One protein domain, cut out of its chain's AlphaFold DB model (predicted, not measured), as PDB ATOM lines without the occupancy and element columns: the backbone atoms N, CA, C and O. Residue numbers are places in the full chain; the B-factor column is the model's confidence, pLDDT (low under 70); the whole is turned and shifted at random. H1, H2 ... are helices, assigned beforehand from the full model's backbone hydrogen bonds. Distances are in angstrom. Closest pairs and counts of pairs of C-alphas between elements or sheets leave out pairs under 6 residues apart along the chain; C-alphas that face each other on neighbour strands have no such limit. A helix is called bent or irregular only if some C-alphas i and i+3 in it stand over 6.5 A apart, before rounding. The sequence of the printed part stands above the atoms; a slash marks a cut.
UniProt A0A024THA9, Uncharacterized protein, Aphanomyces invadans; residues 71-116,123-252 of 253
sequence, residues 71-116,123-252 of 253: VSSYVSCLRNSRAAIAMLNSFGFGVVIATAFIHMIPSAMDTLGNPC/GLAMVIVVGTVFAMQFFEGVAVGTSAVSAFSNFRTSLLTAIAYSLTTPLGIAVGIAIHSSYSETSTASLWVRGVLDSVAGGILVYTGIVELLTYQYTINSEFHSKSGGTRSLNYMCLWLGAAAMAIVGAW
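AT A GLANCE: This is residues 71 to 116 and 123 to 252 of the 253 residues of an uncharacterized protein of Aphanomyces invadans (UniProt A0A024THA9). The longest helix, H6, runs through the middle, with bent helix H3 packed along it and H8 on the side of H3 away from H6; H4 crosses H6, and H5 folds back from the far end of H4, the three framing an open space. Residues 141 to 149 of H4 and 159 to 175 of H5 stick out. The printed part has 176 residues with eight named helices, H1 to H8, and no named strand: all helix, packing mostly crossed. It is loose, with a radius of gyration of the C-alphas of 19.4 A, and spans 55 by 43 by 30 A.

HOW THE PARTS SIT: H6, residues 188 to 220, touches H4, residues 124 to 150, at a steep tilt of 49 degrees, the same way; their closest C-alphas, Val 129 and Gly 203, are 4.2 A apart. H3, residues 82 to 112, was assigned as one helix by its hydrogen bonds but is bent, with C-alphas 102 and 105 6.7 A apart; its arms are H3a, residues 82 to 102, and H3b, residues 105 to 112. H3b touches H6 at a shallow tilt of 17 degrees, opposite ways, closest at C-alphas Ala 108 and Gly 195, 4.4 A. H8, residues 229 to 250, touches H3a, closest at C-alphas Phe 91 and Leu 239, 4.3 A. H5, residues 155 to 182, touches no helix but is near H6. H1, residues 71 to 74, and H2, residues 76 to 80, only just touch, with 3 pairs of C-alphas within 8 A, only at the corner; so do H6 and H7, residues 222 to 225. Every O i to N i+4 pair is within hydrogen-bond range in H3a, H3b, H4 and H8, against 22 of 24 in H5, 24 of 29 in H6 and 0 of 1 in H2, which has 1 of 2 O i to N i+3 pairs; H1 and H7 are too short.

IN THESE COORDINATES: H6 is 45.1 A long, H5 40.9 A, H4 37.9 A, H8 31.7 A and H3a 30.0 A. H1 begins at C-alpha 71 (-0.467, -59.890, 1.140); H8 ends at C-alpha 250 (7.994, -48.326, -27.428).

THE WHOLE: Residues 117 to 122 are not printed, with 15.5 A between C-alphas 116 and 123. Mean pLDDT of the printed part is 83.1; 29 residues are under 70, among them 148 to 159 and 180 to 187.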
ATOM      1  N   VAL A  71       0.681 -58.979   0.994       69.56
ATOM      2  CA  VAL A  71      -0.467 -59.890   1.140       69.56
ATOM      3  C   VAL A  71      -0.067 -61.341   0.853       69.56
ATOM      4  O   VAL A  71      -0.588 -62.259   1.491       69.56
ATOM      5  N   SER A  72       0.917 -61.563  -0.026       69.31
ATOM      6  CA  SER A  72       1.501 -62.888  -0.292       69.31
ATOM      7  C   SER A  72       2.036 -63.582   0.968       69.31
ATOM      8  O   SER A  72       1.977 -64.809   1.082       69.31
ATOM      9  N   SER A  73       2.504 -62.810   1.953       66.31
ATOM     10  CA  SER A  73       2.972 -63.360   3.229       66.31
ATOM     11  C   SER A  73       1.835 -63.804   4.161       66.31
ATOM     12  O   SER A  73       2.036 -64.707   4.974       66.31
ATOM     13  N   TYR A  74       0.638 -63.225   4.017       72.25
ATOM     14  CA  TYR A  74      -0.507 -63.459   4.903       72.25
ATOM     15  C   TYR A  74      -1.452 -64.554   4.382       72.25
ATOM     16  O   TYR A  74      -2.009 -65.327   5.162       72.25
ATOM     17  N   VAL A  75      -1.619 -64.671   3.059       77.50
ATOM     18  CA  VAL A  75      -2.593 -65.592   2.448       77.50
ATOM     19  C   VAL A  75      -1.928 -66.886   1.970       77.50
ATOM     20  O   VAL A  75      -1.069 -66.897   1.089       77.50
ATOM     21  N   SER A  76      -2.396 -68.024   2.494       66.00
ATOM     22  CA  SER A  76      -1.829 -69.354   2.203       66.00
ATOM     23  C   SER A  76      -1.924 -69.783   0.728       66.00
ATOM     24  O   SER A  76      -1.092 -70.567   0.275       66.00
ATOM     25  N   CYS A  77      -2.882 -69.246  -0.037       71.44
ATOM     26  CA  CYS A  77      -3.003 -69.489  -1.481       71.44
ATOM     27  C   CYS A  77      -1.824 -68.891  -2.271       71.44
ATOM     28  O   CYS A  77      -1.261 -69.549  -3.142       71.44
ATOM     29  N   LEU A  78      -1.406 -67.665  -1.938       68.88
ATOM     30  CA  LEU A  78      -0.293 -66.978  -2.605       68.88
ATOM     31  C   LEU A  78       1.064 -67.561  -2.196       68.88
ATOM     32  O   LEU A  78       1.986 -67.624  -3.009       68.88
ATOM     33  N   ARG A  79       1.157 -68.106  -0.975       68.00
ATOM     34  CA  ARG A  79       2.327 -68.863  -0.508       68.00
ATOM     35  C   ARG A  79       2.635 -70.085  -1.381       68.00
ATOM     36  O   ARG A  79       3.806 -70.434  -1.512       68.00
ATOM     37  N   ASN A  80       1.619 -70.713  -1.975       71.19
ATOM     38  CA  ASN A  80       1.786 -71.865  -2.865       71.19
ATOM     39  C   ASN A  80       2.348 -71.472  -4.247       71.19
ATOM     40  O   ASN A  80       3.035 -72.263  -4.885       71.19
ATOM     41  N   SER A  81       2.139 -70.223  -4.675       78.19
ATOM     42  CA  SER A  81       2.560 -69.701  -5.984       78.19
ATOM     43  C   SER A  81       3.821 -68.828  -5.921       78.19
ATOM     44  O   SER A  81       4.044 -68.008  -6.811       78.19
ATOM     45  N   ARG A  82       4.686 -68.996  -4.907       76.00
ATOM     46  CA  ARG A  82       5.943 -68.221  -4.758       76.00
ATOM     47  C   ARG A  82       6.809 -68.204  -6.022       76.00
ATOM     48  O   ARG A  82       7.458 -67.200  -6.294       76.00
ATOM     49  N   ALA A  83       6.788 -69.282  -6.807       79.19
ATOM     50  CA  ALA A  83       7.466 -69.339  -8.099       79.19
ATOM     51  C   ALA A  83       6.881 -68.343  -9.119       79.19
ATOM     52  O   ALA A  83       7.638 -67.640  -9.778       79.19
ATOM     53  N   ALA A  84       5.553 -68.226  -9.205       81.88
ATOM     54  CA  ALA A  84       4.890 -67.281 -10.102       81.88
ATOM     55  C   ALA A  84       5.146 -65.822  -9.692       81.88
ATOM     56  O   ALA A  84       5.362 -64.975 -10.550       81.88
ATOM     57  N   ILE A  85       5.196 -65.534  -8.388       82.44
ATOM     58  CA  ILE A  85       5.532 -64.192  -7.882       82.44
ATOM     59  C   ILE A  85       6.989 -63.842  -8.206       82.44
ATOM     60  O   ILE A  85       7.270 -62.732  -8.640       82.44
ATOM     61  N   ALA A  86       7.918 -64.793  -8.067       83.44
ATOM     62  CA  ALA A  86       9.312 -64.586  -8.465       83.44
ATOM     63  C   ALA A  86       9.456 -64.318  -9.976       83.44
ATOM     64  O   ALA A  86      10.214 -63.434 -10.377       83.44
ATOM     65  N   MET A  87       8.685 -65.027 -10.807       86.75
ATOM     66  CA  MET A  87       8.643 -64.794 -12.254       86.75
ATOM     67  C   MET A  87       8.042 -63.429 -12.602       86.75
ATOM     68  O   MET A  87       8.580 -62.735 -13.460       86.75
ATOM     69  N   LEU A  88       6.968 -63.023 -11.918       87.56
ATOM     70  CA  LEU A  88       6.349 -61.709 -12.096       87.56
ATOM     71  C   LEU A  88       7.306 -60.581 -11.694       87.56
ATOM     72  O   LEU A  88       7.441 -59.607 -12.427       87.56
ATOM     73  N   ASN A  89       8.023 -60.739 -10.580       87.44
ATOM     74  CA  ASN A  89       9.047 -59.784 -10.155       87.44
ATOM     75  C   ASN A  89      10.175 -59.690 -11.191       87.44
ATOM     76  O   ASN A  89      10.559 -58.594 -11.582       87.44
ATOM     77  N   SER A  90      10.647 -60.835 -11.694       90.69
ATOM     78  CA  SER A  90      11.669 -60.894 -12.747       90.69
ATOM     79  C   SER A  90      11.225 -60.170 -14.020       90.69
ATOM     80  O   SER A  90      11.987 -59.394 -14.593       90.69
ATOM     81  N   PHE A  91       9.977 -60.390 -14.440       93.62
ATOM     82  CA  PHE A  91       9.364 -59.685 -15.562       93.62
ATOM     83  C   PHE A  91       9.307 -58.172 -15.314       93.62
ATOM     84  O   PHE A  91       9.720 -57.395 -16.173       93.62
ATOM     85  N   GLY A  92       8.879 -57.752 -14.120       91.44
ATOM     86  CA  GLY A  92       8.834 -56.346 -13.720       91.44
ATOM     87  C   GLY A  92      10.201 -55.658 -13.766       91.44
ATOM     88  O   GLY A  92      10.291 -54.522 -14.222       91.44
ATOM     89  N   PHE A  93      11.281 -56.342 -13.383       92.69
ATOM     90  CA  PHE A  93      12.639 -55.786 -13.485       92.69
ATOM     91  C   PHE A  93      13.042 -55.528 -14.937       92.69
ATOM     92  O   PHE A  93      13.621 -54.486 -15.238       92.69
ATOM     93  N   GLY A  94      12.685 -56.441 -15.845       93.88
ATOM     94  CA  GLY A  94      12.889 -56.258 -17.281       93.88
ATOM     95  C   GLY A  94      12.127 -55.056 -17.836       93.88
ATOM     96  O   GLY A  94      12.702 -54.262 -18.576       93.88
ATOM     97  N   VAL A  95      10.862 -54.894 -17.432       94.94
ATOM     98  CA  VAL A  95      10.024 -53.737 -17.788       94.94
ATOM     99  C   VAL A  95      10.670 -52.435 -17.313       94.94
ATOM    100  O   VAL A  95      10.893 -51.543 -18.119       94.94
ATOM    101  N   VAL A  96      11.035 -52.341 -16.031       93.94
ATOM    102  CA  VAL A  96      11.634 -51.136 -15.428       93.94
ATOM    103  C   VAL A  96      12.924 -50.718 -16.136       93.94
ATOM    104  O   VAL A  96      13.076 -49.548 -16.487       93.94
ATOM    105  N   ILE A  97      13.832 -51.668 -16.381       94.94
ATOM    106  CA  ILE A  97      15.100 -51.390 -17.069       94.94
ATOM    107  C   ILE A  97      14.831 -50.915 -18.502       94.94
ATOM    108  O   ILE A  97      15.401 -49.915 -18.932       94.94
ATOM    109  N   ALA A  98      13.945 -51.592 -19.236       95.50
ATOM    110  CA  ALA A  98      13.614 -51.208 -20.605       95.50
ATOM    111  C   ALA A  98      12.939 -49.830 -20.682       95.50
ATOM    112  O   ALA A  98      13.301 -49.040 -21.548       95.50
ATOM    113  N   THR A  99      12.038 -49.488 -19.755       94.50
ATOM    114  CA  THR A  99      11.413 -48.155 -19.692       94.50
ATOM    115  C   THR A  99      12.452 -47.045 -19.573       94.50
ATOM    116  O   THR A  99      12.332 -46.015 -20.237       94.50
ATOM    117  N   ALA A 100      13.496 -47.257 -18.769       95.56
ATOM    118  CA  ALA A 100      14.559 -46.274 -18.607       95.56
ATOM    119  C   ALA A 100      15.282 -45.998 -19.936       95.56
ATOM    120  O   ALA A 100      15.450 -44.842 -20.317       95.56
ATOM    121  N   PHE A 101      15.660 -47.056 -20.660       94.06
ATOM    122  CA  PHE A 101      16.442 -46.950 -21.896       94.06
ATOM    123  C   PHE A 101      15.628 -46.616 -23.148       94.06
ATOM    124  O   PHE A 101      16.194 -46.053 -24.077       94.06
ATOM    125  N   ILE A 102      14.345 -46.974 -23.198       92.56
ATOM    126  CA  ILE A 102      13.511 -46.833 -24.403       92.56
ATOM    127  C   ILE A 102      12.639 -45.582 -24.334       92.56
ATOM    128  O   ILE A 102      12.475 -44.912 -25.345       92.56
ATOM    129  N   HIS A 103      12.107 -45.242 -23.158       90.94
ATOM    130  CA  HIS A 103      11.164 -44.132 -23.025       90.94
ATOM    131  C   HIS A 103      11.774 -42.909 -22.351       90.94
ATOM    132  O   HIS A 103      11.679 -41.816 -22.888       90.94
ATOM    133  N   MET A 104      12.404 -43.064 -21.187       92.56
ATOM    134  CA  MET A 104      12.808 -41.902 -20.383       92.56
ATOM    135  C   MET A 104      14.079 -41.233 -20.920       92.56
ATOM    136  O   MET A 104      14.098 -40.029 -21.154       92.56
ATOM    137  N   ILE A 105      15.146 -42.010 -21.137       93.44
ATOM    138  CA  ILE A 105      16.438 -41.463 -21.573       93.44
ATOM    139  C   ILE A 105      16.351 -40.843 -22.982       93.44
ATOM    140  O   ILE A 105      16.799 -39.705 -23.126       93.44
ATOM    141  N   PRO A 106      15.769 -41.506 -24.004       91.44
ATOM    142  CA  PRO A 106      15.639 -40.904 -25.330       91.44
ATOM    143  C   PRO A 106      14.722 -39.674 -25.334       91.44
ATOM    144  O   PRO A 106      15.137 -38.633 -25.831       91.44
ATOM    145  N   SER A 107      13.553 -39.734 -24.672       89.81
ATOM    146  CA  SER A 107      12.645 -38.576 -24.523       89.81
ATOM    147  C   SER A 107      13.356 -37.366 -23.916       89.81
ATOM    148  O   SER A 107      13.222 -36.237 -24.394       89.81
ATOM    149  N   ALA A 108      14.179 -37.597 -22.890       90.88
ATOM    150  CA  ALA A 108      14.962 -36.545 -22.262       90.88
ATOM    151  C   ALA A 108      16.010 -35.934 -23.203       90.88
ATOM    152  O   ALA A 108      16.201 -34.716 -23.194       90.88
ATOM    153  N   MET A 109      16.690 -36.761 -24.003       90.31
ATOM    154  CA  MET A 109      17.659 -36.295 -24.997       90.31
ATOM    155  C   MET A 109      16.990 -35.464 -26.089       90.31
ATOM    156  O   MET A 109      17.489 -34.386 -26.406       90.31
ATOM    157  N   ASP A 110      15.854 -35.922 -26.608       88.69
ATOM    158  CA  ASP A 110      15.119 -35.233 -27.670       88.69
ATOM    159  C   ASP A 110      14.506 -33.918 -27.167       88.69
ATOM    160  O   ASP A 110      14.559 -32.891 -27.845       88.69
ATOM    161  N   THR A 111      13.987 -33.914 -25.935       87.06
ATOM    162  CA  THR A 111      13.388 -32.720 -25.321       87.06
ATOM    163  C   THR A 111      14.437 -31.660 -24.987       87.06
ATOM    164  O   THR A 111      14.225 -30.479 -25.265       87.06
ATOM    165  N   LEU A 112      15.569 -32.050 -24.385       86.69
ATOM    166  CA  LEU A 112      16.629 -31.103 -24.017       86.69
ATOM    167  C   LEU A 112      17.468 -30.677 -25.220       86.69
ATOM    168  O   LEU A 112      17.939 -29.548 -25.232       86.69
ATOM    169  N   GLY A 113      17.627 -31.533 -26.231       84.50
ATOM    170  CA  GLY A 113      18.325 -31.221 -27.481       84.50
ATOM    171  C   GLY A 113      17.531 -30.343 -28.452       84.50
ATOM    172  O   GLY A 113      18.002 -30.094 -29.562       84.50
ATOM    173  N   ASN A 114      16.334 -29.891 -28.070       83.12
ATOM    174  CA  ASN A 114      15.491 -29.059 -28.915       83.12
ATOM    175  C   ASN A 114      16.134 -27.675 -29.157       83.12
ATOM    176  O   ASN A 114      16.559 -27.038 -28.191       83.12
ATOM    177  N   PRO A 115      16.143 -27.153 -30.401       80.25
ATOM    178  CA  PRO A 115      16.745 -25.854 -30.730       80.25
ATOM    179  C   PRO A 115      16.122 -24.660 -29.986       80.25
ATOM    180  O   PRO A 115      16.738 -23.601 -29.906       80.25
ATOM    181  N   CYS A 116      14.930 -24.817 -29.402       78.88
ATOM    182  CA  CYS A 116      14.301 -23.813 -28.545       78.88
ATOM    183  C   CYS A 116      14.951 -23.637 -27.179       78.88
ATOM    184  O   CYS A 116      14.694 -22.647 -26.487       78.88
ATOM    185  N   GLY A 123      24.888 -32.773 -24.399       86.38
ATOM    186  CA  GLY A 123      24.916 -33.975 -23.554       86.38
ATOM    187  C   GLY A 123      24.233 -33.818 -22.189       86.38
ATOM    188  O   GLY A 123      24.404 -34.683 -21.328       86.38
ATOM    189  N   LEU A 124      23.527 -32.707 -21.942       90.88
ATOM    190  CA  LEU A 124      23.021 -32.341 -20.613       90.88
ATOM    191  C   LEU A 124      22.094 -33.411 -20.013       90.88
ATOM    192  O   LEU A 124      22.231 -33.727 -18.832       90.88
ATOM    193  N   ALA A 125      21.239 -34.034 -20.829       92.25
ATOM    194  CA  ALA A 125      20.363 -35.129 -20.404       92.25
ATOM    195  C   ALA A 125      21.154 -36.290 -19.771       92.25
ATOM    196  O   ALA A 125      20.889 -36.702 -18.643       92.25
ATOM    197  N   MET A 126      22.204 -36.767 -20.450       93.62
ATOM    198  CA  MET A 126      23.037 -37.866 -19.951       93.62
ATOM    199  C   MET A 126      23.842 -37.482 -18.710       93.62
ATOM    200  O   MET A 126      24.035 -38.314 -17.824       93.62
ATOM    201  N   VAL A 127      24.283 -36.226 -18.607       95.50
ATOM    202  CA  VAL A 127      24.943 -35.728 -17.390       95.50
ATOM    203  C   VAL A 127      23.982 -35.752 -16.206       95.50
ATOM    204  O   VAL A 127      24.381 -36.180 -15.124       95.50
ATOM    205  N   ILE A 128      22.717 -35.364 -16.397       95.62
ATOM    206  CA  ILE A 128      21.694 -35.457 -15.347       95.62
ATOM    207  C   ILE A 128      21.414 -36.917 -14.989       95.62
ATOM    208  O   ILE A 128      21.364 -37.237 -13.803       95.62
ATOM    209  N   VAL A 129      21.285 -37.814 -15.972       96.50
ATOM    210  CA  VAL A 129      21.088 -39.258 -15.737       96.50
ATOM    211  C   VAL A 129      22.225 -39.817 -14.880       96.50
ATOM    212  O   VAL A 129      21.981 -40.397 -13.823       96.50
ATOM    213  N   VAL A 130      23.476 -39.592 -15.285       96.25
ATOM    214  CA  VAL A 130      24.662 -40.069 -14.559       96.25
ATOM    215  C   VAL A 130      24.770 -39.415 -13.180       96.25
ATOM    216  O   VAL A 130      25.013 -40.105 -12.191       96.25
ATOM    217  N   GLY A 131      24.537 -38.105 -13.078       96.81
ATOM    218  CA  GLY A 131      24.498 -37.389 -11.803       96.81
ATOM    219  C   GLY A 131      23.436 -37.949 -10.856       96.81
ATOM    220  O   GLY A 131      23.693 -38.106  -9.663       96.81
ATOM    221  N   THR A 132      22.282 -38.338 -11.394       96.31
ATOM    222  CA  THR A 132      21.204 -38.983 -10.638       96.31
ATOM    223  C   THR A 132      21.613 -40.373 -10.161       96.31
ATOM    224  O   THR A 132      21.406 -40.691  -8.995       96.31
ATOM    225  N   VAL A 133      22.264 -41.179 -11.004       95.88
ATOM    226  CA  VAL A 133      22.815 -42.494 -10.617       95.88
ATOM    227  C   VAL A 133      23.813 -42.348  -9.461       95.88
ATOM    228  O   VAL A 133      23.729 -43.081  -8.476       95.88
ATOM    229  N   PHE A 134      24.718 -41.365  -9.523       95.56
ATOM    230  CA  PHE A 134      25.648 -41.079  -8.423       95.56
ATOM    231  C   PHE A 134      24.937 -40.609  -7.149       95.56
ATOM    232  O   PHE A 134      25.300 -41.030  -6.050       95.56
ATOM    233  N   ALA A 135      23.917 -39.759  -7.277       94.50
ATOM    234  CA  ALA A 135      23.124 -39.307  -6.139       94.50
ATOM    235  C   ALA A 135      22.370 -40.471  -5.476       94.50
ATOM    236  O   ALA A 135      22.382 -40.590  -4.252       94.50
ATOM    237  N   MET A 136      21.781 -41.373  -6.265       92.69
ATOM    238  CA  MET A 136      21.114 -42.577  -5.759       92.69
ATOM    239  C   MET A 136      22.096 -43.495  -5.027       92.69
ATOM    240  O   MET A 136      21.794 -43.951  -3.927       92.69
ATOM    241  N   GLN A 137      23.316 -43.656  -5.548       92.75
ATOM    242  CA  GLN A 137      24.372 -44.403  -4.863       92.75
ATOM    243  C   GLN A 137      24.729 -43.820  -3.491       92.75
ATOM    244  O   GLN A 137      24.970 -44.566  -2.536       92.75
ATOM    245  N   PHE A 138      24.755 -42.491  -3.377       90.50
ATOM    246  CA  PHE A 138      24.954 -41.818  -2.098       90.50
ATOM    247  C   PHE A 138      23.783 -42.075  -1.140       90.50
ATOM    248  O   PHE A 138      24.008 -42.409   0.027       90.50
ATOM    249  N   PHE A 139      22.541 -41.976  -1.622       87.88
ATOM    250  CA  PHE A 139      21.357 -42.228  -0.802       87.88
ATOM    251  C   PHE A 139      21.253 -43.677  -0.330       87.88
ATOM    252  O   PHE A 139      20.897 -43.890   0.827       87.88
ATOM    253  N   GLU A 140      21.634 -44.662  -1.146       85.50
ATOM    254  CA  GLU A 140      21.710 -46.057  -0.698       85.50
ATOM    255  C   GLU A 140      22.744 -46.219   0.427       85.50
ATOM    256  O   GLU A 140      22.467 -46.861   1.441       85.50
ATOM    257  N   GLY A 141      23.900 -45.550   0.330       83.50
ATOM    258  CA  GLY A 141      24.896 -45.525   1.407       83.50
ATOM    259  C   GLY A 141      24.342 -44.968   2.725       83.50
ATOM    260  O   GLY A 141      24.569 -45.539   3.797       83.50
ATOM    261  N   VAL A 142      23.552 -43.890   2.659       86.62
ATOM    262  CA  VAL A 142      22.851 -43.323   3.825       86.62
ATOM    263  C   VAL A 142      21.757 -44.269   4.336       86.62
ATOM    264  O   VAL A 142      21.605 -44.438   5.548       86.62
ATOM    265  N   ALA A 143      21.010 -44.921   3.447       81.88
ATOM    266  CA  ALA A 143      19.954 -45.869   3.802       81.88
ATOM    267  C   ALA A 143      20.514 -47.099   4.534       81.88
ATOM    268  O   ALA A 143      19.984 -47.501   5.571       81.88
ATOM    269  N   VAL A 144      21.630 -47.661   4.070       82.38
ATOM    270  CA  VAL A 144      22.319 -48.768   4.753       82.38
ATOM    271  C   VAL A 144      22.878 -48.308   6.103       82.38
ATOM    272  O   VAL A 144      22.705 -48.998   7.112       82.38
ATOM    273  N   GLY A 145      23.474 -47.111   6.158       79.75
ATOM    274  CA  GLY A 145      23.987 -46.528   7.402       79.75
ATOM    275  C   GLY A 145      22.898 -46.298   8.454       79.75
ATOM    276  O   GLY A 145      23.066 -46.654   9.620       79.75
ATOM    277  N   THR A 146      21.743 -45.768   8.050       77.81
ATOM    278  CA  THR A 146      20.587 -45.577   8.942       77.81
ATOM    279  C   THR A 146      19.934 -46.899   9.327       77.81
ATOM    280  O   THR A 146      19.527 -47.051  10.477       77.81
ATOM    281  N   SER A 147      19.907 -47.889   8.431       72.50
ATOM    282  CA  SER A 147      19.406 -49.236   8.730       72.50
ATOM    283  C   SER A 147      20.219 -49.912   9.839       72.50
ATOM    284  O   SER A 147      19.632 -50.499  10.749       72.50
ATOM    285  N   ALA A 148      21.546 -49.734   9.846       69.75
ATOM    286  CA  ALA A 148      22.428 -50.219  10.912       69.75
ATOM    287  C   ALA A 148      22.132 -49.577  12.283       69.75
ATOM    288  O   ALA A 148      22.219 -50.246  13.311       69.75
ATOM    289  N   VAL A 149      21.729 -48.303  12.310       69.69
ATOM    290  CA  VAL A 149      21.317 -47.600  13.542       69.69
ATOM    291  C   VAL A 149      19.886 -47.981  13.949       69.69
ATOM    292  O   VAL A 149      19.586 -48.153  15.130       69.69
ATOM    293  N   SER A 150      18.995 -48.164  12.972       61.84
ATOM    294  CA  SER A 150      17.586 -48.521  13.180       61.84
ATOM    295  C   SER A 150      17.375 -49.962  13.648       61.84
ATOM    296  O   SER A 150      16.304 -50.266  14.176       61.84
ATOM    297  N   ALA A 151      18.403 -50.816  13.549       57.31
ATOM    298  CA  ALA A 151      18.448 -52.141  14.171       57.31
ATOM    299  C   ALA A 151      18.234 -52.097  15.701       57.31
ATOM    300  O   ALA A 151      17.928 -53.119  16.309       57.31
ATOM    301  N   PHE A 152      18.325 -50.907  16.314       59.00
ATOM    302  CA  PHE A 152      18.014 -50.645  17.721       59.00
ATOM    303  C   PHE A 152      16.690 -49.881  17.950       59.00
ATOM    304  O   PHE A 152      16.452 -49.388  19.052       59.00
ATOM    305  N   SER A 153      15.820 -49.740  16.938       58.81
ATOM    306  CA  SER A 153      14.602 -48.911  17.011       58.81
ATOM    307  C   SER A 153      13.290 -49.712  17.128       58.81
ATOM    308  O   SER A 153      13.169 -50.835  16.649       58.81
ATOM    309  N   ASN A 154      12.298 -49.126  17.811       69.62
ATOM    310  CA  ASN A 154      10.993 -49.731  18.122       69.62
ATOM    311  C   ASN A 154      10.052 -49.828  16.900       69.62
ATOM    312  O   ASN A 154      10.130 -49.017  15.990       69.62
ATOM    313  N   PHE A 155       9.029 -50.695  16.944       69.75
ATOM    314  CA  PHE A 155       7.991 -50.852  15.897       69.75
ATOM    315  C   PHE A 155       7.364 -49.533  15.379       69.75
ATOM    316  O   PHE A 155       6.975 -49.436  14.216       69.75
ATOM    317  N   ARG A 156       7.307 -48.485  16.215       64.06
ATOM    318  CA  ARG A 156       6.808 -47.151  15.839       64.06
ATOM    319  C   ARG A 156       7.608 -46.485  14.715       64.06
ATOM    320  O   ARG A 156       6.996 -45.821  13.886       64.06
ATOM    321  N   THR A 157       8.930 -46.646  14.656       66.12
ATOM    322  CA  THR A 157       9.754 -46.054  13.584       66.12
ATOM    323  C   THR A 157       9.569 -46.798  12.265       66.12
ATOM    324  O   THR A 157       9.457 -46.156  11.229       66.12
ATOM    325  N   SER A 158       9.424 -48.126  12.310       58.97
ATOM    326  CA  SER A 158       9.119 -48.957  11.136       58.97
ATOM    327  C   SER A 158       7.726 -48.665  10.553       58.97
ATOM    328  O   SER A 158       7.548 -48.627   9.339       58.97
ATOM    329  N   LEU A 159       6.741 -48.368  11.411       69.56
ATOM    330  CA  LEU A 159       5.422 -47.915  10.958       69.56
ATOM    331  C   LEU A 159       5.465 -46.492  10.370       69.56
ATOM    332  O   LEU A 159       4.812 -46.228   9.364       69.56
ATOM    333  N   LEU A 160       6.243 -45.580  10.964       70.81
ATOM    334  CA  LEU A 160       6.391 -44.209  10.459       70.81
ATOM    335  C   LEU A 160       7.066 -44.158   9.081       70.81
ATOM    336  O   LEU A 160       6.618 -43.392   8.230       70.81
ATOM    337  N   THR A 161       8.089 -44.977   8.823       66.56
ATOM    338  CA  THR A 161       8.748 -45.026   7.505       66.56
ATOM    339  C   THR A 161       7.833 -45.599   6.422       66.56
ATOM    340  O   THR A 161       7.818 -45.083   5.306       66.56
ATOM    341  N   ALA A 162       7.008 -46.598   6.752       62.12
ATOM    342  CA  ALA A 162       6.021 -47.158   5.825       62.12
ATOM    343  C   ALA A 162       4.928 -46.143   5.435       62.12
ATOM    344  O   ALA A 162       4.563 -46.033   4.260       62.12
ATOM    345  N   ILE A 163       4.429 -45.367   6.405       73.44
ATOM    346  CA  ILE A 163       3.447 -44.299   6.151       73.44
ATOM    347  C   ILE A 163       4.082 -43.174   5.325       73.44
ATOM    348  O   ILE A 163       3.470 -42.708   4.367       73.44
ATOM    349  N   ALA A 164       5.313 -42.769   5.650       74.50
ATOM    350  CA  ALA A 164       6.028 -41.729   4.912       74.50
ATOM    351  C   ALA A 164       6.247 -42.110   3.437       74.50
ATOM    352  O   ALA A 164       5.937 -41.312   2.559       74.50
ATOM    353  N   TYR A 165       6.688 -43.342   3.152       70.38
ATOM    354  CA  TYR A 165       6.860 -43.829   1.776       70.38
ATOM    355  C   TYR A 165       5.542 -43.824   0.988       70.38
ATOM    356  O   TYR A 165       5.503 -43.392  -0.161       70.38
ATOM    357  N   SER A 166       4.445 -44.225   1.636       66.62
ATOM    358  CA  SER A 166       3.119 -44.278   1.007       66.62
ATOM    359  C   SER A 166       2.534 -42.891   0.713       66.62
ATOM    360  O   SER A 166       1.794 -42.739  -0.254       66.62
ATOM    361  N   LEU A 167       2.849 -41.875   1.527       74.81
ATOM    362  CA  LEU A 167       2.410 -40.488   1.317       74.81
ATOM    363  C   LEU A 167       3.235 -39.749   0.256       74.81
ATOM    364  O   LEU A 167       2.726 -38.815  -0.364       74.81
ATOM    365  N   THR A 168       4.474 -40.174   0.006       78.81
ATOM    366  CA  THR A 168       5.333 -39.569  -1.022       78.81
ATOM    367  C   THR A 168       4.728 -39.691  -2.421       78.81
ATOM    368  O   THR A 168       4.780 -38.733  -3.185       78.81
ATOM    369  N   THR A 169       4.104 -40.825  -2.760       74.19
ATOM    370  CA  THR A 169       3.497 -41.040  -4.086       74.19
ATOM    371  C   THR A 169       2.344 -40.071  -4.399       74.19
ATOM    372  O   THR A 169       2.432 -39.379  -5.413       74.19
ATOM    373  N   PRO A 170       1.285 -39.936  -3.571       74.06
ATOM    374  CA  PRO A 170       0.218 -38.970  -3.839       74.06
ATOM    375  C   PRO A 170       0.702 -37.517  -3.748       74.06
ATOM    376  O   PRO A 170       0.220 -36.676  -4.506       74.06
ATOM    377  N   LEU A 171       1.678 -37.214  -2.883       78.12
ATOM    378  CA  LEU A 171       2.286 -35.884  -2.823       78.12
ATOM    379  C   LEU A 171       3.040 -35.547  -4.119       78.12
ATOM    380  O   LEU A 171       2.874 -34.453  -4.649       78.12
ATOM    381  N   GLY A 172       3.826 -36.486  -4.654       74.69
ATOM    382  CA  GLY A 172       4.548 -36.315  -5.916       74.69
ATOM    383  C   GLY A 172       3.608 -36.086  -7.099       74.69
ATOM    384  O   GLY A 172       3.839 -35.183  -7.898       74.69
ATOM    385  N   ILE A 173       2.499 -36.833  -7.157       74.69
ATOM    386  CA  ILE A 173       1.443 -36.634  -8.161       74.69
ATOM    387  C   ILE A 173       0.835 -35.228  -8.036       74.69
ATOM    388  O   ILE A 173       0.706 -34.526  -9.036       74.69
ATOM    389  N   ALA A 174       0.503 -34.788  -6.817       77.19
ATOM    390  CA  ALA A 174      -0.070 -33.460  -6.584       77.19
ATOM    391  C   ALA A 174       0.882 -32.332  -7.008       77.19
ATOM    392  O   ALA A 174       0.458 -31.378  -7.661       77.19
ATOM    393  N   VAL A 175       2.173 -32.458  -6.687       79.69
ATOM    394  CA  VAL A 175       3.206 -31.505  -7.120       79.69
ATOM    395  C   VAL A 175       3.360 -31.516  -8.643       79.69
ATOM    396  O   VAL A 175       3.432 -30.448  -9.243       79.69
ATOM    397  N   GLY A 176       3.342 -32.687  -9.287       72.88
ATOM    398  CA  GLY A 176       3.413 -32.803 -10.748       72.88
ATOM    399  C   GLY A 176       2.269 -32.076 -11.462       72.88
ATOM    400  O   GLY A 176       2.512 -31.309 -12.394       72.88
ATOM    401  N   ILE A 177       1.035 -32.234 -10.970       73.44
ATOM    402  CA  ILE A 177      -0.145 -31.518 -11.488       73.44
ATOM    403  C   ILE A 177      -0.029 -30.006 -11.228       73.44
ATOM    404  O   ILE A 177      -0.353 -29.192 -12.095       73.44
ATOM    405  N   ALA A 178       0.458 -29.603 -10.050       75.88
ATOM    406  CA  ALA A 178       0.637 -28.191  -9.704       75.88
ATOM    407  C   ALA A 178       1.667 -27.492 -10.609       75.88
ATOM    408  O   ALA A 178       1.447 -26.365 -11.049       75.88
ATOM    409  N   ILE A 179       2.768 -28.175 -10.929       70.00
ATOM    410  CA  ILE A 179       3.776 -27.692 -11.877       70.00
ATOM    411  C   ILE A 179       3.141 -27.545 -13.261       70.00
ATOM    412  O   ILE A 179       3.215 -26.471 -13.847       70.00
ATOM    413  N   HIS A 180       2.455 -28.577 -13.759       65.75
ATOM    414  CA  HIS A 180       1.858 -28.556 -15.101       65.75
ATOM    415  C   HIS A 180       0.763 -27.484 -15.260       65.75
ATOM    416  O   HIS A 180       0.686 -26.841 -16.299       65.75
ATOM    417  N   SER A 181       0.002 -27.188 -14.200       66.88
ATOM    418  CA  SER A 181      -1.029 -26.131 -14.198       66.88
ATOM    419  C   SER A 181      -0.500 -24.693 -14.076       66.88
ATOM    420  O   SER A 181      -1.256 -23.750 -14.306       66.88
ATOM    421  N   SER A 182       0.777 -24.505 -13.722       64.12
ATOM    422  CA  SER A 182       1.377 -23.177 -13.506       64.12
ATOM    423  C   SER A 182       2.130 -22.629 -14.726       64.12
ATOM    424  O   SER A 182       2.508 -21.456 -14.724       64.12
ATOM    425  N   TYR A 183       2.348 -23.440 -15.769       56.91
ATOM    426  CA  TYR A 183       3.046 -23.035 -16.995       56.91
ATOM    427  C   TYR A 183       2.089 -22.979 -18.188       56.91
ATOM    428  O   TYR A 183       1.242 -23.850 -18.361       56.91
ATOM    429  N   SER A 184       2.253 -21.981 -19.057       55.84
ATOM    430  CA  SER A 184       1.664 -22.039 -20.393       55.84
ATOM    431  C   SER A 184       2.353 -23.153 -21.190       55.84
ATOM    432  O   SER A 184       3.582 -23.201 -21.262       55.84
ATOM    433  N   GLU A 185       1.567 -24.052 -21.791       53.56
ATOM    434  CA  GLU A 185       2.048 -25.234 -22.538       53.56
ATOM    435  C   GLU A 185       2.994 -24.889 -23.705       53.56
ATOM    436  O   GLU A 185       3.706 -25.749 -24.209       53.56
ATOM    437  N   THR A 186       3.047 -23.616 -24.092       54.81
ATOM    438  CA  THR A 186       3.862 -23.048 -25.170       54.81
ATOM    439  C   THR A 186       5.179 -22.406 -24.716       54.81
ATOM    440  O   THR A 186       5.850 -21.774 -25.525       54.81
ATOM    441  N   SER A 187       5.577 -22.527 -23.444       65.94
ATOM    442  CA  SER A 187       6.822 -21.923 -22.934       65.94
ATOM    443  C   SER A 187       8.028 -22.869 -23.003       65.94
ATOM    444  O   SER A 187       7.919 -24.043 -22.638       65.94
ATOM    445  N   THR A 188       9.214 -22.327 -23.315       73.19
ATOM    446  CA  THR A 188      10.533 -22.983 -23.171       73.19
ATOM    447  C   THR A 188      10.745 -23.600 -21.782       73.19
ATOM    448  O   THR A 188      11.442 -24.602 -21.641       73.19
ATOM    449  N   ALA A 189      10.105 -23.053 -20.741       76.62
ATOM    450  CA  ALA A 189      10.158 -23.604 -19.388       76.62
ATOM    451  C   ALA A 189       9.571 -25.026 -19.293       76.62
ATOM    452  O   ALA A 189      10.075 -25.845 -18.527       76.62
ATOM    453  N   SER A 190       8.539 -25.343 -20.082       76.38
ATOM    454  CA  SER A 190       7.907 -26.670 -20.070       76.38
ATOM    455  C   SER A 190       8.841 -27.755 -20.613       76.38
ATOM    456  O   SER A 190       8.915 -28.840 -20.037       76.38
ATOM    457  N   LEU A 191       9.608 -27.437 -21.660       80.00
ATOM    458  CA  LEU A 191      10.614 -28.317 -22.251       80.00
ATOM    459  C   LEU A 191      11.747 -28.597 -21.251       80.00
ATOM    460  O   LEU A 191      12.109 -29.752 -21.040       80.00
ATOM    461  N   TRP A 192      12.236 -27.567 -20.551       85.19
ATOM    462  CA  TRP A 192      13.239 -27.738 -19.494       85.19
ATOM    463  C   TRP A 192      12.755 -28.664 -18.381       85.19
ATOM    464  O   TRP A 192      13.461 -29.594 -17.997       85.19
ATOM    465  N   VAL A 193      11.546 -28.427 -17.867       85.44
ATOM    466  CA  VAL A 193      10.983 -29.235 -16.781       85.44
ATOM    467  C   VAL A 193      10.787 -30.681 -17.232       85.44
ATOM    468  O   VAL A 193      11.248 -31.583 -16.540       85.44
ATOM    469  N   ARG A 194      10.168 -30.917 -18.395       84.50
ATOM    470  CA  ARG A 194       9.951 -32.272 -18.932       84.50
ATOM    471  C   ARG A 194      11.270 -33.010 -19.137       84.50
ATOM    472  O   ARG A 194      11.454 -34.088 -18.588       84.50
ATOM    473  N   GLY A 195      12.223 -32.390 -19.830       88.12
ATOM    474  CA  GLY A 195      13.511 -33.004 -20.128       88.12
ATOM    475  C   GLY A 195      14.353 -33.317 -18.885       88.12
ATOM    476  O   GLY A 195      14.982 -34.376 -18.809       88.12
ATOM    477  N   VAL A 196      14.341 -32.442 -17.873       91.81
ATOM    478  CA  VAL A 196      15.021 -32.695 -16.591       91.81
ATOM    479  C   VAL A 196      14.321 -33.804 -15.807       91.81
ATOM    480  O   VAL A 196      15.000 -34.693 -15.296       91.81
ATOM    481  N   LEU A 197      12.988 -33.776 -15.711       89.81
ATOM    482  CA  LEU A 197      12.228 -34.798 -14.988       89.81
ATOM    483  C   LEU A 197      12.388 -36.182 -15.628       89.81
ATOM    484  O   LEU A 197      12.637 -37.139 -14.897       89.81
ATOM    485  N   ASP A 198      12.351 -36.278 -16.957       91.94
ATOM    486  CA  ASP A 198      12.586 -37.530 -17.688       91.94
ATOM    487  C   ASP A 198      14.035 -38.017 -17.520       91.94
ATOM    488  O   ASP A 198      14.267 -39.206 -17.302       91.94
ATOM    489  N   SER A 199      15.021 -37.108 -17.517       94.75
ATOM    490  CA  SER A 199      16.427 -37.456 -17.246       94.75
ATOM    491  C   SER A 199      16.612 -38.026 -15.837       94.75
ATOM    492  O   SER A 199      17.269 -39.053 -15.649       94.75
ATOM    493  N   VAL A 200      16.033 -37.365 -14.828       95.69
ATOM    494  CA  VAL A 200      16.101 -37.807 -13.427       95.69
ATOM    495  C   VAL A 200      15.367 -39.137 -13.259       95.69
ATOM    496  O   VAL A 200      15.915 -40.067 -12.668       95.69
ATOM    497  N   ALA A 201      14.167 -39.277 -13.824       93.75
ATOM    498  CA  ALA A 201      13.411 -40.525 -13.793       93.75
ATOM    499  C   ALA A 201      14.183 -41.671 -14.468       93.75
ATOM    500  O   ALA A 201      14.308 -42.750 -13.889       93.75
ATOM    501  N   GLY A 202      14.771 -41.427 -15.643       95.38
ATOM    502  CA  GLY A 202      15.630 -42.382 -16.340       95.38
ATOM    503  C   GLY A 202      16.818 -42.828 -15.487       95.38
ATOM    504  O   GLY A 202      17.051 -44.027 -15.342       95.38
ATOM    505  N   GLY A 203      17.522 -41.890 -14.846       94.94
ATOM    506  CA  GLY A 203      18.632 -42.197 -13.935       94.94
ATOM    507  C   GLY A 203      18.220 -43.030 -12.719       94.94
ATOM    508  O   GLY A 203      18.899 -44.005 -12.389       94.94
ATOM    509  N   ILE A 204      17.083 -42.706 -12.093       95.00
ATOM    510  CA  ILE A 204      16.514 -43.484 -10.980       95.00
ATOM    511  C   ILE A 204      16.191 -44.913 -11.434       95.00
ATOM    512  O   ILE A 204      16.606 -45.866 -10.780       95.00
ATOM    513  N   LEU A 205      15.495 -45.085 -12.564       94.88
ATOM    514  CA  LEU A 205      15.100 -46.409 -13.060       94.88
ATOM    515  C   LEU A 205      16.300 -47.263 -13.484       94.88
ATOM    516  O   LEU A 205      16.290 -48.470 -13.239       94.88
ATOM    517  N   VAL A 206      17.345 -46.669 -14.074       95.38
ATOM    518  CA  VAL A 206      18.599 -47.385 -14.376       95.38
ATOM    519  C   VAL A 206      19.261 -47.866 -13.087       95.38
ATOM    520  O   VAL A 206      19.624 -49.041 -12.997       95.38
ATOM    521  N   TYR A 207      19.395 -46.988 -12.086       95.00
ATOM    522  CA  TYR A 207      20.003 -47.340 -10.803       95.00
ATOM    523  C   TYR A 207      19.220 -48.452 -10.104       95.00
ATOM    524  O   TYR A 207      19.757 -49.532  -9.856       95.00
ATOM    525  N   THR A 208      17.927 -48.232  -9.861       93.00
ATOM    526  CA  THR A 208      17.062 -49.201  -9.189       93.00
ATOM    527  C   THR A 208      16.973 -50.505  -9.983       93.00
ATOM    528  O   THR A 208      17.112 -51.584  -9.419       93.00
ATOM    529  N   GLY A 209      16.824 -50.449 -11.307       92.69
ATOM    530  CA  GLY A 209      16.735 -51.639 -12.154       92.69
ATOM    531  C   GLY A 209      17.987 -52.520 -12.101       92.69
ATOM    532  O   GLY A 209      17.882 -53.732 -11.902       92.69
ATOM    533  N   ILE A 210      19.174 -51.932 -12.255       92.00
ATOM    534  CA  ILE A 210      20.434 -52.685 -12.364       92.00
ATOM    535  C   ILE A 210      21.032 -52.996 -10.986       92.00
ATOM    536  O   ILE A 210      21.397 -54.144 -10.703       92.00
ATOM    537  N   VAL A 211      21.155 -51.983 -10.130       91.25
ATOM    538  CA  VAL A 211      21.868 -52.077  -8.849       91.25
ATOM    539  C   VAL A 211      20.965 -52.691  -7.785       91.25
ATOM    540  O   VAL A 211      21.311 -53.720  -7.210       91.25
ATOM    541  N   GLU A 212      19.777 -52.135  -7.570       88.81
ATOM    542  CA  GLU A 212      18.923 -52.568  -6.456       88.81
ATOM    543  C   GLU A 212      18.138 -53.845  -6.777       88.81
ATOM    544  O   GLU A 212      18.021 -54.728  -5.930       88.81
ATOM    545  N   LEU A 213      17.598 -53.984  -7.990       90.56
ATOM    546  CA  LEU A 213      16.706 -55.093  -8.335       90.56
ATOM    547  C   LEU A 213      17.470 -56.283  -8.924       90.56
ATOM    548  O   LEU A 213      17.406 -57.390  -8.378       90.56
ATOM    549  N   LEU A 214      18.221 -56.078 -10.012       90.06
ATOM    550  CA  LEU A 214      18.900 -57.172 -10.714       90.06
ATOM    551  C   LEU A 214      20.053 -57.752  -9.884       90.06
ATOM    552  O   LEU A 214      20.113 -58.967  -9.678       90.06
ATOM    553  N   THR A 215      20.942 -56.909  -9.356       89.81
ATOM    554  CA  THR A 215      22.100 -57.390  -8.582       89.81
ATOM    555  C   THR A 215      21.668 -58.064  -7.278       89.81
ATOM    556  O   THR A 215      22.151 -59.155  -6.962       89.81
ATOM    557  N   TYR A 216      20.706 -57.495  -6.547       86.12
ATOM    558  CA  TYR A 216      20.206 -58.114  -5.317       86.12
ATOM    559  C   TYR A 216      19.577 -59.492  -5.578       86.12
ATOM    560  O   TYR A 216      19.923 -60.469  -4.908       86.12
ATOM    561  N   GLN A 217      18.693 -59.603  -6.575       86.06
ATOM    562  CA  GLN A 217      17.929 -60.835  -6.810       86.06
ATOM    563  C   GLN A 217      18.721 -61.938  -7.508       86.06
ATOM    564  O   GLN A 217      18.530 -63.110  -7.181       86.06
ATOM    565  N   TYR A 218      19.603 -61.598  -8.450       85.56
ATOM    566  CA  TYR A 218      20.306 -62.600  -9.259       85.56
ATOM    567  C   TYR A 218      21.747 -62.845  -8.820       85.56
ATOM    568  O   TYR A 218      22.252 -63.950  -9.021       85.56
ATOM    569  N   THR A 219      22.417 -61.853  -8.230       87.19
ATOM    570  CA  THR A 219      23.832 -61.970  -7.847       87.19
ATOM    571  C   THR A 219      23.977 -62.314  -6.372       87.19
ATOM    572  O   THR A 219      24.675 -63.271  -6.045       87.19
ATOM    573  N   ILE A 220      23.296 -61.584  -5.486       85.88
ATOM    574  CA  ILE A 220      23.510 -61.678  -4.032       85.88
ATOM    575  C   ILE A 220      22.630 -62.760  -3.384       85.88
ATOM    576  O   ILE A 220      23.054 -63.413  -2.429       85.88
ATOM    577  N   ASN A 221      21.422 -62.998  -3.897       85.62
ATOM    578  CA  ASN A 221      20.470 -63.922  -3.282       85.62
ATOM    579  C   ASN A 221      20.911 -65.403  -3.370       85.62
ATOM    580  O   ASN A 221      20.801 -66.058  -4.410       85.62
ATOM    581  N   SER A 222      21.349 -65.974  -2.245       81.38
ATOM    582  CA  SER A 222      21.776 -67.379  -2.148       81.38
ATOM    583  C   SER A 222      20.635 -68.385  -2.343       81.38
ATOM    584  O   SER A 222      20.868 -69.489  -2.841       81.38
ATOM    585  N   GLU A 223      19.390 -68.006  -2.032       81.88
ATOM    586  CA  GLU A 223      18.199 -68.827  -2.287       81.88
ATOM    587  C   GLU A 223      17.908 -68.949  -3.790       81.88
ATOM    588  O   GLU A 223      17.346 -69.940  -4.251       81.88
ATOM    589  N   PHE A 224      18.291 -67.947  -4.585       81.31
ATOM    590  CA  PHE A 224      18.166 -68.019  -6.037       81.31
ATOM    591  C   PHE A 224      19.219 -68.953  -6.643       81.31
ATOM    592  O   PHE A 224      18.903 -69.766  -7.515       81.31
ATOM    593  N   HIS A 225      20.457 -68.899  -6.144       82.81
ATOM    594  CA  HIS A 225      21.545 -69.753  -6.634       82.81
ATOM    595  C   HIS A 225      21.367 -71.232  -6.296       82.81
ATOM    596  O   HIS A 225      21.830 -72.075  -7.064       82.81
ATOM    597  N   SER A 226      20.668 -71.554  -5.204       84.19
ATOM    598  CA  SER A 226      20.365 -72.937  -4.812       84.19
ATOM    599  C   SER A 226      19.217 -73.577  -5.607       84.19
ATOM    600  O   SER A 226      19.028 -74.793  -5.536       84.19
ATOM    601  N   LYS A 227      18.460 -72.798  -6.397       82.75
ATOM    602  CA  LYS A 227      17.371 -73.310  -7.249       82.75
ATOM    603  C   LYS A 227      17.907 -74.061  -8.466       82.75
ATOM    604  O   LYS A 227      19.004 -73.806  -8.962       82.75
ATOM    605  N   SER A 228      17.079 -74.970  -8.988       87.44
ATOM    606  CA  SER A 228      17.404 -75.741 -10.190       87.44
ATOM    607  C   SER A 228      17.740 -74.822 -11.372       87.44
ATOM    608  O   SER A 228      17.131 -73.760 -11.544       87.44
ATOM    609  N   GLY A 229      18.679 -75.245 -12.224       85.94
ATOM    610  CA  GLY A 229      19.090 -74.467 -13.396       85.94
ATOM    611  C   GLY A 229      17.927 -74.115 -14.333       85.94
ATOM    612  O   GLY A 229      17.901 -73.012 -14.871       85.94
ATOM    613  N   GLY A 230      16.930 -75.000 -14.461       85.75
ATOM    614  CA  GLY A 230      15.732 -74.754 -15.273       85.75
ATOM    615  C   GLY A 230      14.811 -73.675 -14.696       85.75
ATOM    616  O   GLY A 230      14.262 -72.859 -15.429       85.75
ATOM    617  N   THR A 231      14.674 -73.605 -13.371       84.12
ATOM    618  CA  THR A 231      13.927 -72.511 -12.729       84.12
ATOM    619  C   THR A 231      14.677 -71.189 -12.861       84.12
ATOM    620  O   THR A 231      14.064 -70.145 -13.079       84.12
ATOM    621  N   ARG A 232      16.011 -71.213 -12.764       87.19
ATOM    622  CA  ARG A 232      16.848 -70.018 -12.942       87.19
ATOM    623  C   ARG A 232      16.752 -69.474 -14.365       87.19
ATOM    624  O   ARG A 232      16.512 -68.280 -14.529       87.19
ATOM    625  N   SER A 233      16.867 -70.335 -15.378       88.56
ATOM    626  CA  SER A 233      16.730 -69.921 -16.779       88.56
ATOM    627  C   SER A 233      15.350 -69.332 -17.064       88.56
ATOM    628  O   SER A 233      15.269 -68.305 -17.728       88.56
ATOM    629  N   LEU A 234      14.283 -69.900 -16.492       90.25
ATOM    630  CA  LEU A 234      12.930 -69.366 -16.642       90.25
ATOM    631  C   LEU A 234      12.796 -67.934 -16.093       90.25
ATOM    632  O   LEU A 234      12.176 -67.097 -16.737       90.25
ATOM    633  N   ASN A 235      13.422 -67.619 -14.952       89.94
ATOM    634  CA  ASN A 235      13.408 -66.253 -14.410       89.94
ATOM    635  C   ASN A 235      14.166 -65.268 -15.312       89.94
ATOM    636  O   ASN A 235      13.693 -64.153 -15.518       89.94
ATOM    637  N   TYR A 236      15.299 -65.675 -15.895       91.31
ATOM    638  CA  TYR A 236      15.984 -64.852 -16.897       91.31
ATOM    639  C   TYR A 236      15.131 -64.659 -18.156       91.31
ATOM    640  O   TYR A 236      15.077 -63.555 -18.688       91.31
ATOM    641  N   MET A 237      14.420 -65.695 -18.613       94.44
ATOM    642  CA  MET A 237      13.499 -65.570 -19.746       94.44
ATOM    643  C   MET A 237      12.356 -64.597 -19.451       94.44
ATOM    644  O   MET A 237      12.035 -63.783 -20.308       94.44
ATOM    645  N   CYS A 238      11.774 -64.633 -18.248       94.00
ATOM    646  CA  CYS A 238      10.752 -63.669 -17.836       94.00
ATOM    647  C   CYS A 238      11.277 -62.232 -17.835       94.00
ATOM    648  O   CYS A 238      10.572 -61.341 -18.298       94.00
ATOM    649  N   LEU A 239      12.510 -62.013 -17.371       94.50
ATOM    650  CA  LEU A 239      13.153 -60.699 -17.407       94.50
ATOM    651  C   LEU A 239      13.306 -60.186 -18.843       94.50
ATOM    652  O   LEU A 239      12.873 -59.077 -19.148       94.50
ATOM    653  N   TRP A 240      13.840 -61.007 -19.750       95.50
ATOM    654  CA  TRP A 240      13.946 -60.641 -21.167       95.50
ATOM    655  C   TRP A 240      12.582 -60.423 -21.823       95.50
ATOM    656  O   TRP A 240      12.446 -59.529 -22.651       95.50
ATOM    657  N   LEU A 241      11.565 -61.198 -21.438       96.75
ATOM    658  CA  LEU A 241      10.197 -61.030 -21.925       96.75
ATOM    659  C   LEU A 241       9.605 -59.691 -21.464       96.75
ATOM    660  O   LEU A 241       8.959 -59.023 -22.261       96.75
ATOM    661  N   GLY A 242       9.877 -59.260 -20.229       94.94
ATOM    662  CA  GLY A 242       9.495 -57.934 -19.731       94.94
ATOM    663  C   GLY A 242      10.143 -56.799 -20.512       94.94
ATOM    664  O   GLY A 242       9.456 -55.874 -20.943       94.94
ATOM    665  N   ALA A 243      11.445 -56.913 -20.775       94.56
ATOM    666  CA  ALA A 243      12.153 -55.939 -21.597       94.56
ATOM    667  C   ALA A 243      11.629 -55.913 -23.044       94.56
ATOM    668  O   ALA A 243      11.391 -54.844 -23.598       94.56
ATOM    669  N   ALA A 244      11.388 -57.085 -23.641       94.94
ATOM    670  CA  ALA A 244      10.831 -57.203 -24.986       94.94
ATOM    671  C   ALA A 244       9.405 -56.642 -25.075       94.94
ATOM    672  O   ALA A 244       9.075 -55.987 -26.057       94.94
ATOM    673  N   ALA A 245       8.572 -56.857 -24.054       94.44
ATOM    674  CA  ALA A 245       7.233 -56.286 -23.993       94.44
ATOM    675  C   ALA A 245       7.283 -54.752 -24.013       94.44
ATOM    676  O   ALA A 245       6.573 -54.140 -24.807       94.44
ATOM    677  N   MET A 246       8.165 -54.137 -23.216       92.81
ATOM    678  CA  MET A 246       8.348 -52.681 -23.248       92.81
ATOM    679  C   MET A 246       8.959 -52.179 -24.551       92.81
ATOM    680  O   MET A 246       8.562 -51.124 -25.026       92.81
ATOM    681  N   ALA A 247       9.864 -52.936 -25.171       91.12
ATOM    682  CA  ALA A 247      10.396 -52.578 -26.482       91.12
ATOM    683  C   ALA A 247       9.326 -52.613 -27.578       91.12
ATOM    684  O   ALA A 247       9.315 -51.749 -28.447       91.12
ATOM    685  N   ILE A 248       8.404 -53.581 -27.522       92.56
ATOM    686  CA  ILE A 248       7.258 -53.617 -28.431       92.56
ATOM    687  C   ILE A 248       6.390 -52.387 -28.197       92.56
ATOM    688  O   ILE A 248       6.090 -51.711 -29.165       92.56
ATOM    689  N   VAL A 249       6.026 -52.068 -26.950       88.44
ATOM    690  CA  VAL A 249       5.222 -50.869 -26.637       88.44
ATOM    691  C   VAL A 249       5.904 -49.597 -27.141       88.44
ATOM    692  O   VAL A 249       5.245 -48.789 -27.784       88.44
ATOM    693  N   GLY A 250       7.214 -49.460 -26.934       80.88
ATOM    694  CA  GLY A 250       7.994 -48.326 -27.428       80.88
ATOM    695  C   GLY A 250       8.068 -48.215 -28.949       80.88
ATOM    696  O   GLY A 250       8.301 -47.129 -29.452       80.88
ATOM    697  N   ALA A 251       7.828 -49.295 -29.695       82.56
ATOM    698  CA  ALA A 251       7.728 -49.224 -31.153       82.56
ATOM    699  C   ALA A 251       6.399 -48.616 -31.643       82.56
ATOM    700  O   ALA A 251       6.294 -48.273 -32.819       82.56
ATOM    701  N   TRP A 252       5.387 -48.518 -30.773       80.44
ATOM    702  CA  TRP A 252       4.074 -47.931 -31.076       80.44
ATOM    703  C   TRP A 252       3.800 -46.638 -30.294       80.44
ATOM    704  O   TRP A 252       2.674 -46.142 -30.351       80.44
TER     705      TRP A 252